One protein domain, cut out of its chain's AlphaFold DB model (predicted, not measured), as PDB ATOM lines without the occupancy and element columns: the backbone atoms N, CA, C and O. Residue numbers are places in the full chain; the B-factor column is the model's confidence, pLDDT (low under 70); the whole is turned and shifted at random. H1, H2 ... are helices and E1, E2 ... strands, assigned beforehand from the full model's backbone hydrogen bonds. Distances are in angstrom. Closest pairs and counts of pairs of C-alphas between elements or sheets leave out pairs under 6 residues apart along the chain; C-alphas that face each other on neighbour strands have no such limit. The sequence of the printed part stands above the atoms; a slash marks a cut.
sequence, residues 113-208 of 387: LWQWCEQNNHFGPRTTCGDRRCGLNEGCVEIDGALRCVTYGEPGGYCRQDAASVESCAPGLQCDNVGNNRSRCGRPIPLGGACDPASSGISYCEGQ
ATOM      1  N   LEU A 113     -49.737 -49.512 -26.390       40.81
ATOM      2  CA  LEU A 113     -50.363 -49.940 -25.138       40.81
ATOM      3  C   LEU A 113     -49.647 -49.227 -23.981       40.81
ATOM      4  O   LEU A 113     -48.423 -49.303 -23.882       40.81
ATOM      5  N   TRP A 114     -50.429 -48.541 -23.141       41.59
ATOM      6  CA  TRP A 114     -50.021 -47.622 -22.064       41.59
ATOM      7  C   TRP A 114     -48.695 -47.985 -21.367       41.59
ATOM      8  O   TRP A 114     -47.740 -47.214 -21.402       41.59
ATOM      9  N   GLN A 115     -48.587 -49.208 -20.844       42.34
ATOM     10  CA  GLN A 115     -47.428 -49.656 -20.057       42.34
ATOM     11  C   GLN A 115     -46.118 -49.769 -20.851       42.34
ATOM     12  O   GLN A 115     -45.033 -49.733 -20.272       42.34
ATOM     13  N   TRP A 116     -46.185 -49.946 -22.170       40.19
ATOM     14  CA  TRP A 116     -45.009 -50.317 -22.955       40.19
ATOM     15  C   TRP A 116     -44.237 -49.107 -23.492       40.19
ATOM     16  O   TRP A 116     -43.003 -49.102 -23.471       40.19
ATOM     17  N   CYS A 117     -44.952 -48.043 -23.872       44.53
ATOM     18  CA  CYS A 117     -44.345 -46.760 -24.244       44.53
ATOM     19  C   CYS A 117     -43.877 -45.965 -23.017       44.53
ATOM     20  O   CYS A 117     -42.967 -45.151 -23.122       44.53
ATOM     21  N   GLU A 118     -44.405 -46.285 -21.834       42.91
ATOM     22  CA  GLU A 118     -43.860 -45.826 -20.559       42.91
ATOM     23  C   GLU A 118     -42.480 -46.436 -20.223       42.91
ATOM     24  O   GLU A 118     -41.659 -45.794 -19.568       42.91
ATOM     25  N   GLN A 119     -42.172 -47.661 -20.648       42.06
ATOM     26  CA  GLN A 119     -40.913 -48.315 -20.253       42.06
ATOM     27  C   GLN A 119     -39.758 -48.117 -21.244       42.06
ATOM     28  O   GLN A 119     -38.604 -48.281 -20.859       42.06
ATOM     29  N   ASN A 120     -40.029 -47.758 -22.504       41.69
ATOM     30  CA  ASN A 120     -39.025 -47.788 -23.573       41.69
ATOM     31  C   ASN A 120     -38.849 -46.415 -24.249       41.69
ATOM     32  O   ASN A 120     -39.425 -46.144 -25.300       41.69
ATOM     33  N   ASN A 121     -37.980 -45.576 -23.671       43.91
ATOM     34  CA  ASN A 121     -37.607 -44.221 -24.130       43.91
ATOM     35  C   ASN A 121     -36.831 -44.159 -25.471       43.91
ATOM     36  O   ASN A 121     -36.276 -43.118 -25.815       43.91
ATOM     37  N   HIS A 122     -36.743 -45.248 -26.238       43.59
ATOM     38  CA  HIS A 122     -35.855 -45.322 -27.408       43.59
ATOM     39  C   HIS A 122     -36.549 -45.236 -28.767       43.59
ATOM     40  O   HIS A 122     -35.871 -45.223 -29.799       43.59
ATOM     41  N   PHE A 123     -37.875 -45.123 -28.807       41.06
ATOM     42  CA  PHE A 123     -38.564 -44.932 -30.075       41.06
ATOM     43  C   PHE A 123     -38.545 -43.449 -30.437       41.06
ATOM     44  O   PHE A 123     -39.237 -42.634 -29.832       41.06
ATOM     45  N   GLY A 124     -37.684 -43.120 -31.406       43.81
ATOM     46  CA  GLY A 124     -37.563 -41.795 -32.004       43.81
ATOM     47  C   GLY A 124     -38.832 -41.369 -32.772       43.81
ATOM     48  O   GLY A 124     -39.935 -41.695 -32.354       43.81
ATOM     49  N   PRO A 125     -38.719 -40.655 -33.904       40.72
ATOM     50  CA  PRO A 125     -39.728 -39.758 -34.520       40.72
ATOM     51  C   PRO A 125     -41.076 -40.350 -35.005       40.72
ATOM     52  O   PRO A 125     -41.672 -39.846 -35.957       40.72
ATOM     53  N   ARG A 126     -41.573 -41.447 -34.429       48.72
ATOM     54  CA  ARG A 126     -42.806 -42.129 -34.843       48.72
ATOM     55  C   ARG A 126     -43.740 -42.523 -33.691       48.72
ATOM     56  O   ARG A 126     -44.741 -43.182 -33.961       48.72
ATOM     57  N   THR A 127     -43.475 -42.110 -32.452       62.56
ATOM     58  CA  THR A 127     -44.380 -42.366 -31.317       62.56
ATOM     59  C   THR A 127     -45.664 -41.539 -31.461       62.56
ATOM     60  O   THR A 127     -45.619 -40.308 -31.549       62.56
ATOM     61  N   THR A 128     -46.817 -42.210 -31.526       71.19
ATOM     62  CA  THR A 128     -48.141 -41.574 -31.450       71.19
ATOM     63  C   THR A 128     -48.498 -41.291 -29.994       71.19
ATOM     64  O   THR A 128     -48.456 -42.177 -29.145       71.19
ATOM     65  N   CYS A 129     -48.841 -40.038 -29.715       79.56
ATOM     66  CA  CYS A 129     -49.257 -39.531 -28.419       79.56
ATOM     67  C   CYS A 129     -50.708 -39.062 -28.531       79.56
ATOM     68  O   CYS A 129     -50.980 -38.012 -29.118       79.56
ATOM     69  N   GLY A 130     -51.646 -39.893 -28.069       81.50
ATOM     70  CA  GLY A 130     -53.049 -39.758 -28.469       81.50
ATOM     71  C   GLY A 130     -53.179 -39.848 -29.996       81.50
ATOM     72  O   GLY A 130     -52.637 -40.768 -30.611       81.50
ATOM     73  N   ASP A 131     -53.820 -38.851 -30.608       82.12
ATOM     74  CA  ASP A 131     -54.097 -38.814 -32.052       82.12
ATOM     75  C   ASP A 131     -52.980 -38.170 -32.895       82.12
ATOM     76  O   ASP A 131     -53.083 -38.085 -34.122       82.12
ATOM     77  N   ARG A 132     -51.891 -37.696 -32.270       82.56
ATOM     78  CA  ARG A 132     -50.808 -36.975 -32.959       82.56
ATOM     79  C   ARG A 132     -49.491 -37.748 -32.914       82.56
ATOM     80  O   ARG A 132     -49.113 -38.308 -31.893       82.56
ATOM     81  N   ARG A 133     -48.738 -37.726 -34.020       82.19
ATOM     82  CA  ARG A 133     -47.331 -38.165 -34.047       82.19
ATOM     83  C   ARG A 133     -46.424 -37.052 -33.526       82.19
ATOM     84  O   ARG A 133     -46.513 -35.923 -34.012       82.19
ATOM     85  N   CYS A 134     -45.566 -37.377 -32.565       83.06
ATOM     86  CA  CYS A 134     -44.577 -36.437 -32.044       83.06
ATOM     87  C   CYS A 134     -43.390 -36.292 -33.006       83.06
ATOM     88  O   CYS A 134     -42.991 -37.248 -33.674       83.06
ATOM     89  N   GLY A 135     -42.845 -35.080 -33.097       84.56
ATOM     90  CA  GLY A 135     -41.660 -34.766 -33.890       84.56
ATOM     91  C   GLY A 135     -40.366 -35.367 -33.326       84.56
ATOM     92  O   GLY A 135     -40.331 -35.921 -32.233       84.56
ATOM     93  N   LEU A 136     -39.268 -35.213 -34.077       76.88
ATOM     94  CA  LEU A 136     -37.924 -35.715 -33.731       76.88
ATOM     95  C   LEU A 136     -37.421 -35.275 -32.346       76.88
ATOM     96  O   LEU A 136     -36.698 -36.027 -31.701       76.88
ATOM     97  N   ASN A 137     -37.829 -34.085 -31.902       80.88
ATOM     98  CA  ASN A 137     -37.420 -33.490 -30.632       80.88
ATOM     99  C   ASN A 137     -38.593 -33.349 -29.654       80.88
ATOM    100  O   ASN A 137     -38.556 -32.481 -28.789       80.88
ATOM    101  N   GLU A 138     -39.653 -34.140 -29.816       84.31
ATOM    102  CA  GLU A 138     -40.818 -34.134 -28.933       84.31
ATOM    103  C   GLU A 138     -40.951 -35.486 -28.220       84.31
ATOM    104  O   GLU A 138     -40.788 -36.546 -28.826       84.31
ATOM    105  N   GLY A 139     -41.286 -35.449 -26.932       83.31
ATOM    106  CA  GLY A 139     -41.680 -36.615 -26.149       83.31
ATOM    107  C   GLY A 139     -43.188 -36.647 -25.924       83.31
ATOM    108  O   GLY A 139     -43.831 -35.601 -25.828       83.31
ATOM    109  N   CYS A 140     -43.755 -37.849 -25.816       84.62
ATOM    110  CA  CYS A 140     -45.144 -38.014 -25.394       84.62
ATOM    111  C   CYS A 140     -45.246 -37.910 -23.871       84.62
ATOM    112  O   CYS A 140     -44.596 -38.669 -23.140       84.62
ATOM    113  N   VAL A 141     -46.045 -36.955 -23.404       80.75
ATOM    114  CA  VAL A 141     -46.186 -36.616 -21.993       80.75
ATOM    115  C   VAL A 141     -47.662 -36.464 -21.639       80.75
ATOM    116  O   VAL A 141     -48.409 -35.806 -22.356       80.75
ATOM    117  N   GLU A 142     -48.085 -37.048 -20.522       78.69
ATOM    118  CA  GLU A 142     -49.393 -36.759 -19.936       78.69
ATOM    119  C   GLU A 142     -49.354 -35.425 -19.175       78.69
ATOM    120  O   GLU A 142     -48.512 -35.230 -18.296       78.69
ATOM    121  N   ILE A 143     -50.258 -34.515 -19.539       74.81
ATOM    122  CA  ILE A 143     -50.474 -33.203 -18.922       74.81
ATOM    123  C   ILE A 143     -51.975 -33.061 -18.685       74.81
ATOM    124  O   ILE A 143     -52.752 -33.130 -19.640       74.81
ATOM    125  N   ASP A 144     -52.372 -32.875 -17.426       77.31
ATOM    126  CA  ASP A 144     -53.770 -32.700 -17.010       77.31
ATOM    127  C   ASP A 144     -54.706 -33.817 -17.521       77.31
ATOM    128  O   ASP A 144     -55.805 -33.561 -18.013       77.31
ATOM    129  N   GLY A 145     -54.245 -35.073 -17.457       77.69
ATOM    130  CA  GLY A 145     -55.008 -36.247 -17.902       77.69
ATOM    131  C   GLY A 145     -55.056 -36.456 -19.421       77.69
ATOM    132  O   GLY A 145     -55.796 -37.316 -19.899       77.69
ATOM    133  N   ALA A 146     -54.303 -35.675 -20.203       80.12
ATOM    134  CA  ALA A 146     -54.246 -35.790 -21.658       80.12
ATOM    135  C   ALA A 146     -52.813 -36.003 -22.164       80.12
ATOM    136  O   ALA A 146     -51.879 -35.320 -21.751       80.12
ATOM    137  N   LEU A 147     -52.649 -36.913 -23.127       81.75
ATOM    138  CA  LEU A 147     -51.376 -37.159 -23.806       81.75
ATOM    139  C   LEU A 147     -51.073 -36.043 -24.818       81.75
ATOM    140  O   LEU A 147     -51.866 -35.779 -25.722       81.75
ATOM    141  N   ARG A 148     -49.916 -35.390 -24.675       85.44
ATOM    142  CA  ARG A 148     -49.446 -34.294 -25.533       85.44
ATOM    143  C   ARG A 148     -48.000 -34.514 -25.975       85.44
ATOM    144  O   ARG A 148     -47.171 -35.001 -25.211       85.44
ATOM    145  N   CYS A 149     -47.689 -34.113 -27.207       87.94
ATOM    146  CA  CYS A 149     -46.308 -34.012 -27.677       87.94
ATOM    147  C   CYS A 149     -45.687 -32.716 -27.147       87.94
ATOM    148  O   CYS A 149     -46.201 -31.635 -27.438       87.94
ATOM    149  N   VAL A 150     -44.600 -32.828 -26.383       86.88
ATOM    150  CA  VAL A 150     -43.887 -31.690 -25.786       86.88
ATOM    151  C   VAL A 150     -42.426 -31.735 -26.204       86.88
ATOM    152  O   VAL A 150     -41.796 -32.790 -26.139       86.88
ATOM    153  N   THR A 151     -41.878 -30.603 -26.638       89.00
ATOM    154  CA  THR A 151     -40.480 -30.503 -27.064       89.00
ATOM    155  C   THR A 151     -39.514 -30.769 -25.903       89.00
ATOM    156  O   THR A 151     -39.734 -30.320 -24.779       89.00
ATOM    157  N   TYR A 152     -38.427 -31.497 -26.156       86.62
ATOM    158  CA  TYR A 152     -37.386 -31.745 -25.161       86.62
ATOM    159  C   TYR A 152     -36.740 -30.440 -24.684       86.62
ATOM    160  O   TYR A 152     -36.337 -29.585 -25.481       86.62
ATOM    161  N   GLY A 153     -36.596 -30.304 -23.370       86.38
ATOM    162  CA  GLY A 153     -36.082 -29.096 -22.731       86.38
ATOM    163  C   GLY A 153     -37.129 -28.012 -22.448       86.38
ATOM    164  O   GLY A 153     -36.814 -27.077 -21.720       86.38
ATOM    165  N   GLU A 154     -38.348 -28.116 -22.984       88.56
ATOM    166  CA  GLU A 154     -39.439 -27.162 -22.726       88.56
ATOM    167  C   GLU A 154     -40.239 -27.531 -21.459       88.56
ATOM    168  O   GLU A 154     -40.136 -28.668 -20.987       88.56
ATOM    169  N   PRO A 155     -41.054 -26.616 -20.893       84.94
ATOM    170  CA  PRO A 155     -41.841 -26.892 -19.689       84.94
ATOM    171  C   PRO A 155     -42.727 -28.140 -19.823       84.94
ATOM    172  O   PRO A 155     -43.523 -28.257 -20.753       84.94
ATOM    173  N   GLY A 156     -42.597 -29.072 -18.876       80.06
ATOM    174  CA  GLY A 156     -43.283 -30.368 -18.867       80.06
ATOM    175  C   GLY A 156     -42.677 -31.419 -19.807       80.06
ATOM    176  O   GLY A 156     -43.053 -32.587 -19.734       80.06
ATOM    177  N   GLY A 157     -41.732 -31.039 -20.671       85.56
ATOM    178  CA  GLY A 157     -41.003 -31.947 -21.552       85.56
ATOM    179  C   GLY A 157     -39.917 -32.726 -20.813       85.56
ATOM    180  O   GLY A 157     -39.515 -32.375 -19.702       85.56
ATOM    181  N   TYR A 158     -39.410 -33.795 -21.429       85.75
ATOM    182  CA  TYR A 158     -38.240 -34.492 -20.887       85.75
ATOM    183  C   TYR A 158     -36.983 -33.632 -21.026       85.75
ATOM    184  O   TYR A 158     -36.867 -32.827 -21.956       85.75
ATOM    185  N   CYS A 159     -36.031 -33.835 -20.120       87.06
ATOM    186  CA  CYS A 159     -34.730 -33.192 -20.224       87.06
ATOM    187  C   CYS A 159     -33.985 -33.637 -21.478       87.06
ATOM    188  O   CYS A 159     -34.050 -34.802 -21.883       87.06
ATOM    189  N   ARG A 160     -33.232 -32.709 -22.060       85.62
ATOM    190  CA  ARG A 160     -32.318 -32.997 -23.161       85.62
ATOM    191  C   ARG A 160     -31.179 -33.886 -22.645       85.62
ATOM    192  O   ARG A 160     -30.599 -33.604 -21.598       85.62
ATOM    193  N   GLN A 161     -30.923 -34.991 -23.346       74.19
ATOM    194  CA  GLN A 161     -29.887 -35.983 -23.007       74.19
ATOM    195  C   GLN A 161     -28.699 -35.962 -23.980       74.19
ATOM    196  O   GLN A 161     -27.767 -36.752 -23.850       74.19
ATOM    197  N   ASP A 162     -28.739 -35.110 -24.998       70.06
ATOM    198  CA  ASP A 162     -27.665 -34.970 -25.966       70.06
ATOM    199  C   ASP A 162     -26.453 -34.301 -25.311       70.06
ATOM    200  O   ASP A 162     -26.516 -33.157 -24.885       70.06
ATOM    201  N   ALA A 163     -25.312 -34.999 -25.284       55.38
ATOM    202  CA  ALA A 163     -24.052 -34.502 -24.715       55.38
ATOM    203  C   ALA A 163     -23.537 -33.190 -25.355       55.38
ATOM    204  O   ALA A 163     -22.583 -32.595 -24.861       55.38
ATOM    205  N   ALA A 164     -24.149 -32.754 -26.461       63.78
ATOM    206  CA  ALA A 164     -23.874 -31.488 -27.129       63.78
ATOM    207  C   ALA A 164     -24.701 -30.305 -26.583       63.78
ATOM    208  O   ALA A 164     -24.345 -29.157 -26.850       63.78
ATOM    209  N   SER A 165     -25.791 -30.546 -25.842       61.00
ATOM    210  CA  SER A 165     -26.552 -29.474 -25.203       61.00
ATOM    211  C   SER A 165     -25.904 -29.101 -23.868       61.00
ATOM    212  O   SER A 165     -25.774 -29.907 -22.952       61.00
ATOM    213  N   VAL A 166     -25.453 -27.849 -23.769       62.28
ATOM    214  CA  VAL A 166     -24.865 -27.295 -22.534       62.28
ATOM    215  C   VAL A 166     -25.931 -27.144 -21.439       62.28
ATOM    216  O   VAL A 166     -25.618 -27.210 -20.254       62.28
ATOM    217  N   GLU A 167     -27.199 -26.990 -21.829       77.19
ATOM    218  CA  GLU A 167     -28.335 -26.840 -20.921       77.19
ATOM    219  C   GLU A 167     -29.397 -27.908 -21.206       77.19
ATOM    220  O   GLU A 167     -29.960 -27.987 -22.302       77.19
ATOM    221  N   SER A 168     -29.699 -28.723 -20.191       83.94
ATOM    222  CA  SER A 168     -30.672 -29.818 -20.291       83.94
ATOM    223  C   SER A 168     -32.124 -29.336 -20.433       83.94
ATOM    224  O   SER A 168     -32.989 -30.116 -20.836       83.94
ATOM    225  N   CYS A 169     -32.395 -28.066 -20.111       88.69
ATOM    226  CA  CYS A 169     -33.706 -27.422 -20.162       88.69
ATOM    227  C   CYS A 169     -33.588 -25.967 -20.644       88.69
ATOM    228  O   CYS A 169     -32.504 -25.394 -20.615       88.69
ATOM    229  N   ALA A 170     -34.697 -25.365 -21.085       87.88
ATOM    230  CA  ALA A 170     -34.759 -23.952 -21.456       87.88
ATOM    231  C   ALA A 170     -34.457 -23.027 -20.251       87.88
ATOM    232  O   ALA A 170     -34.657 -23.438 -19.102       87.88
ATOM    233  N   PRO A 171     -34.021 -21.769 -20.478       86.44
ATOM    234  CA  PRO A 171     -33.652 -20.852 -19.402       86.44
ATOM    235  C   PRO A 171     -34.745 -20.692 -18.335       86.44
ATOM    236  O   PRO A 171     -35.904 -20.411 -18.644       86.44
ATOM    237  N   GLY A 172     -34.360 -20.849 -17.065       82.06
ATOM    238  CA  GLY A 172     -35.276 -20.778 -15.920       82.06
ATOM    239  C   GLY A 172     -36.025 -22.079 -15.607       82.06
ATOM    240  O   GLY A 172     -36.894 -22.077 -14.733       82.06
ATOM    241  N   LEU A 173     -35.697 -23.178 -16.292       86.69
ATOM    242  CA  LEU A 173     -36.163 -24.527 -15.977       86.69
ATOM    243  C   LEU A 173     -34.995 -25.383 -15.478       86.69
ATOM    244  O   LEU A 173     -33.856 -25.194 -15.903       86.69
ATOM    245  N   GLN A 174     -35.278 -26.368 -14.630       84.69
ATOM    246  CA  GLN A 174     -34.295 -27.378 -14.233       84.69
ATOM    247  C   GLN A 174     -34.823 -28.768 -14.535       84.69
ATOM    248  O   GLN A 174     -36.030 -29.018 -14.577       84.69
ATOM    249  N   CYS A 175     -33.866 -29.662 -14.732       84.94
ATOM    250  CA  CYS A 175     -34.110 -31.069 -14.917       84.94
ATOM    251  C   CYS A 175     -34.315 -31.740 -13.555       84.94
ATOM    252  O   CYS A 175     -33.370 -31.798 -12.767       84.94
ATOM    253  N   ASP A 176     -35.518 -32.246 -13.291       76.88
ATOM    254  CA  ASP A 176     -35.844 -32.955 -12.049       76.88
ATOM    255  C   ASP A 176     -36.333 -34.382 -12.315       76.88
ATOM    256  O   ASP A 176     -36.970 -34.651 -13.335       76.88
ATOM    257  N   ASN A 177     -36.012 -35.306 -11.409       72.38
ATOM    258  CA  ASN A 177     -36.311 -36.727 -11.539       72.38
ATOM    259  C   ASN A 177     -37.704 -37.026 -10.971       72.38
ATOM    260  O   ASN A 177     -37.878 -37.221  -9.770       72.38
ATOM    261  N   VAL A 178     -38.702 -37.117 -11.847       65.50
ATOM    262  CA  VAL A 178     -40.120 -37.290 -11.473       65.50
ATOM    263  C   VAL A 178     -40.504 -38.757 -11.215       65.50
ATOM    264  O   VAL A 178     -41.670 -39.136 -11.310       65.50
ATOM    265  N   GLY A 179     -39.522 -39.602 -10.886       56.25
ATOM    266  CA  GLY A 179     -39.685 -41.045 -10.707       56.25
ATOM    267  C   GLY A 179     -39.536 -41.844 -12.010       56.25
ATOM    268  O   GLY A 179     -39.553 -41.308 -13.118       56.25
ATOM    269  N   ASN A 180     -39.351 -43.165 -11.882       55.19
ATOM    270  CA  ASN A 180     -39.166 -44.108 -13.000       55.19
ATOM    271  C   ASN A 180     -38.005 -43.766 -13.961       55.19
ATOM    272  O   ASN A 180     -38.092 -44.045 -15.156       55.19
ATOM    273  N   ASN A 181     -36.915 -43.178 -13.447       53.50
ATOM    274  CA  ASN A 181     -35.740 -42.757 -14.227       53.50
ATOM    275  C   ASN A 181     -36.063 -41.755 -15.346       53.50
ATOM    276  O   ASN A 181     -35.372 -41.717 -16.369       53.50
ATOM    277  N   ARG A 182     -37.122 -40.953 -15.189       66.88
ATOM    278  CA  ARG A 182     -37.473 -39.922 -16.163       66.88
ATOM    279  C   ARG A 182     -37.252 -38.557 -15.552       66.88
ATOM    280  O   ARG A 182     -37.908 -38.196 -14.580       66.88
ATOM    281  N   SER A 183     -36.371 -37.788 -16.175       79.75
ATOM    282  CA  SER A 183     -36.169 -36.404 -15.785       79.75
ATOM    283  C   SER A 183     -36.965 -35.465 -16.690       79.75
ATOM    284  O   SER A 183     -36.968 -35.638 -17.916       79.75
ATOM    285  N   ARG A 184     -37.661 -34.490 -16.102       82.50
ATOM    286  CA  ARG A 184     -38.476 -33.491 -16.810       82.50
ATOM    287  C   ARG A 184     -38.026 -32.074 -16.495       82.50
ATOM    288  O   ARG A 184     -37.506 -31.809 -15.416       82.50
ATOM    289  N   CYS A 185     -38.248 -31.177 -17.448       86.38
ATOM    290  CA  CYS A 185     -37.986 -29.756 -17.301       86.38
ATOM    291  C   CYS A 185     -39.210 -29.066 -16.707       86.38
ATOM    292  O   CYS A 185     -40.246 -28.948 -17.360       86.38
ATOM    293  N   GLY A 186     -39.096 -28.606 -15.467       84.38
ATOM    294  CA  GLY A 186     -40.155 -27.867 -14.779       84.38
ATOM    295  C   GLY A 186     -39.693 -26.484 -14.346       84.38
ATOM    296  O   GLY A 186     -38.510 -26.149 -14.441       84.38
ATOM    297  N   ARG A 187     -40.628 -25.678 -13.842       84.00
ATOM    298  CA  ARG A 187     -40.257 -24.487 -13.072       84.00
ATOM    299  C   ARG A 187     -40.016 -24.889 -11.615       84.00
ATOM    300  O   ARG A 187     -40.880 -25.576 -11.057       84.00
ATOM    301  N   PRO A 188     -38.910 -24.443 -10.993       84.56
ATOM    302  CA  PRO A 188     -38.709 -24.646  -9.569       84.56
ATOM    303  C   PRO A 188     -39.744 -23.824  -8.797       84.56
ATOM    304  O   PRO A 188     -39.908 -22.624  -9.024       84.56
ATOM    305  N   ILE A 189     -40.457 -24.478  -7.888       88.06
ATOM    306  CA  ILE A 189     -41.339 -23.844  -6.917       88.06
ATOM    307  C   ILE A 189     -40.502 -23.575  -5.661       88.06
ATOM    308  O   ILE A 189     -39.942 -24.525  -5.102       88.06
ATOM    309  N   PRO A 190     -40.425 -22.324  -5.176       90.50
ATOM    310  CA  PRO A 190     -39.686 -22.020  -3.957       90.50
ATOM    311  C   PRO A 190     -40.314 -22.718  -2.743       90.50
ATOM    312  O   PRO A 190     -41.503 -23.051  -2.733       90.50
ATOM    313  N   LEU A 191     -39.532 -22.901  -1.678       90.56
ATOM    314  CA  LEU A 191     -40.037 -23.416  -0.401       90.56
ATOM    315  C   LEU A 191     -41.269 -22.627   0.077       90.56
ATOM    316  O   LEU A 191     -41.304 -21.399   0.009       90.56
ATOM    317  N   GLY A 192     -42.287 -23.340   0.561       89.12
ATOM    318  CA  GLY A 192     -43.580 -22.767   0.945       89.12
ATOM    319  C   GLY A 192     -44.531 -22.488  -0.227       89.12
ATOM    320  O   GLY A 192     -45.703 -22.202   0.006       89.12
ATOM    321  N   GLY A 193     -44.065 -22.597  -1.473       90.44
ATOM    322  CA  GLY A 193     -44.908 -22.478  -2.657       90.44
ATOM    323  C   GLY A 193     -45.879 -23.651  -2.798       90.44
ATOM    324  O   GLY A 193     -45.583 -24.781  -2.396       90.44
ATOM    325  N   ALA A 194     -47.049 -23.371  -3.372       89.69
ATOM    326  CA  ALA A 194     -48.051 -24.386  -3.662       89.69
ATOM    327  C   ALA A 194     -47.563 -25.309  -4.783       89.69
ATOM    328  O   ALA A 194     -47.078 -24.849  -5.815       89.69
ATOM    329  N   CYS A 195     -47.725 -26.606  -4.576       87.56
ATOM    330  CA  CYS A 195     -47.399 -27.645  -5.536       87.56
ATOM    331  C   CYS A 195     -48.557 -28.639  -5.609       87.56
ATOM    332  O   CYS A 195     -49.327 -28.791  -4.660       87.56
ATOM    333  N   ASP A 196     -48.701 -29.322  -6.736       84.12
ATOM    334  CA  ASP A 196     -49.685 -30.390  -6.863       84.12
ATOM    335  C   ASP A 196     -48.974 -31.744  -6.707       84.12
ATOM    336  O   ASP A 196     -48.196 -32.118  -7.590       84.12
ATOM    337  N   PRO A 197     -49.215 -32.486  -5.605       75.25
ATOM    338  CA  PRO A 197     -48.576 -33.776  -5.357       75.25
ATOM    339  C   PRO A 197     -49.035 -34.861  -6.343       75.25
ATOM    340  O   PRO A 197     -48.394 -35.906  -6.421       75.25
ATOM    341  N   ALA A 198     -50.134 -34.635  -7.071       73.62
ATOM    342  CA  ALA A 198     -50.599 -35.501  -8.147       73.62
ATOM    343  C   ALA A 198     -50.042 -35.089  -9.520       73.62
ATOM    344  O   ALA A 198     -50.091 -35.887 -10.459       73.62
ATOM    345  N   SER A 199     -49.495 -33.874  -9.658       66.88
ATOM    346  CA  SER A 199     -48.960 -33.410 -10.937       66.88
ATOM    347  C   SER A 199     -47.651 -34.129 -11.268       66.88
ATOM    348  O   SER A 199     -46.638 -34.014 -10.583       66.88
ATOM    349  N   SER A 200     -47.661 -34.883 -12.364       53.88
ATOM    350  CA  SER A 200     -46.563 -35.753 -12.793       53.88
ATOM    351  C   SER A 200     -45.437 -35.022 -13.549       53.88
ATOM    352  O   SER A 200     -44.818 -35.586 -14.454       53.88
ATOM    353  N   GLY A 201     -45.114 -33.775 -13.173       56.16
ATOM    354  CA  GLY A 201     -43.836 -33.162 -13.571       56.16
ATOM    355  C   GLY A 201     -43.862 -31.872 -14.388       56.16
ATOM    356  O   GLY A 201     -43.005 -31.703 -15.252       56.16
ATOM    357  N   ILE A 202     -44.803 -30.957 -14.135       58.22
ATOM    358  CA  ILE A 202     -44.732 -29.582 -14.685       58.22
ATOM    359  C   ILE A 202     -44.065 -28.622 -13.688       58.22
ATOM    360  O   ILE A 202     -43.421 -27.645 -14.079       58.22
ATOM    361  N   SER A 203     -44.162 -28.934 -12.397       63.84
ATOM    362  CA  SER A 203     -43.628 -28.112 -11.318       63.84
ATOM    363  C   SER A 203     -42.970 -29.017 -10.283       63.84
ATOM    364  O   SER A 203     -43.569 -30.014  -9.885       63.84
ATOM    365  N   TYR A 204     -41.756 -28.682  -9.854       77.69
ATOM    366  CA  TYR A 204     -41.037 -29.406  -8.801       77.69
ATOM    367  C   TYR A 204     -40.576 -28.424  -7.730       77.69
ATOM    368  O   TYR A 204     -40.474 -27.225  -7.978       77.69
ATOM    369  N   CYS A 205     -40.324 -28.917  -6.524       86.81
ATOM    370  CA  CYS A 205     -39.869 -28.077  -5.427       86.81
ATOM    371  C   CYS A 205     -38.369 -27.801  -5.552       86.81
ATOM    372  O   CYS A 205     -37.587 -28.716  -5.784       86.81
ATOM    373  N   GLU A 206     -37.967 -26.543  -5.409       86.19
ATOM    374  CA  GLU A 206     -36.578 -26.125  -5.578       86.19
ATOM    375  C   GLU A 206     -35.639 -26.787  -4.553       86.19
ATOM    376  O   GLU A 206     -35.950 -26.890  -3.364       86.19
ATOM    377  N   GLY A 207     -34.447 -27.182  -5.010       83.75
ATOM    378  CA  GLY A 207     -33.391 -27.713  -4.150       83.75
ATOM    379  C   GLY A 207     -33.729 -29.081  -3.551       83.75
ATOM    380  O   GLY A 207     -34.261 -29.960  -4.219       83.75
ATOM    381  N   GLN A 208     -33.372 -29.288  -2.281       84.31
ATOM    382  CA  GLN A 208     -33.702 -30.512  -1.543       84.31
ATOM    383  C   GLN A 208     -35.071 -30.380  -0.874       84.31
ATOM    384  O   GLN A 208     -35.174 -30.345   0.354       84.31
TER     385      GLN A 208
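This is residues 113 to 208 of the 387 residues of an uncharacterized protein of Myxococcaceae bacterium (UniProt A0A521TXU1). With little regular structure, this loop-rich domain sets a small sheet, E3, E4 and E5, and a separate hairpin, E1 and E2, one after the other along its length, with the short helix H1 off to one side of the hairpin, joined to it by the long link of residues 120 to 137. The 96 printed residues hold H1 and then five named strands, only 32 residues in all; the class is mostly strand. The sheet, order E3, E4, E5, is mixed. The whole is compact, radius of gyration of the C-alphas 13.4 A, spanning 40 by 32 by 20 A.

E4, residues 183 to 189, forms an antiparallel hairpin with E3, residues 174 to 177; N 176 and O 184 are 2.9 A apart. E5, residues 203 to 205, is parallel to E4; N 189 and O 204 are 2.7 A apart. E1, residues 138 to 143, and E2, residues 146 to 151, form an antiparallel hairpin; N 141 and O 148 are 2.9 A apart. E1 and E4 are apart. H1, residues 114 to 119, is not on the three-strand sheet; 1 of its 2 O i to N i+4 pairs is within hydrogen-bond range.

E4 measures 16.2 A, E2 15.7 A. H1 begins at C-alpha 114 (-50.021, -47.622, -22.064); E5 ends at C-alpha 205 (-39.869, -28.077, -5.427).

The printed part has no cut. H1 to E1, E2 to E3 and E4 to E5 are long links. pLDDT is under 70 in 29 residues, among them 113 to 127.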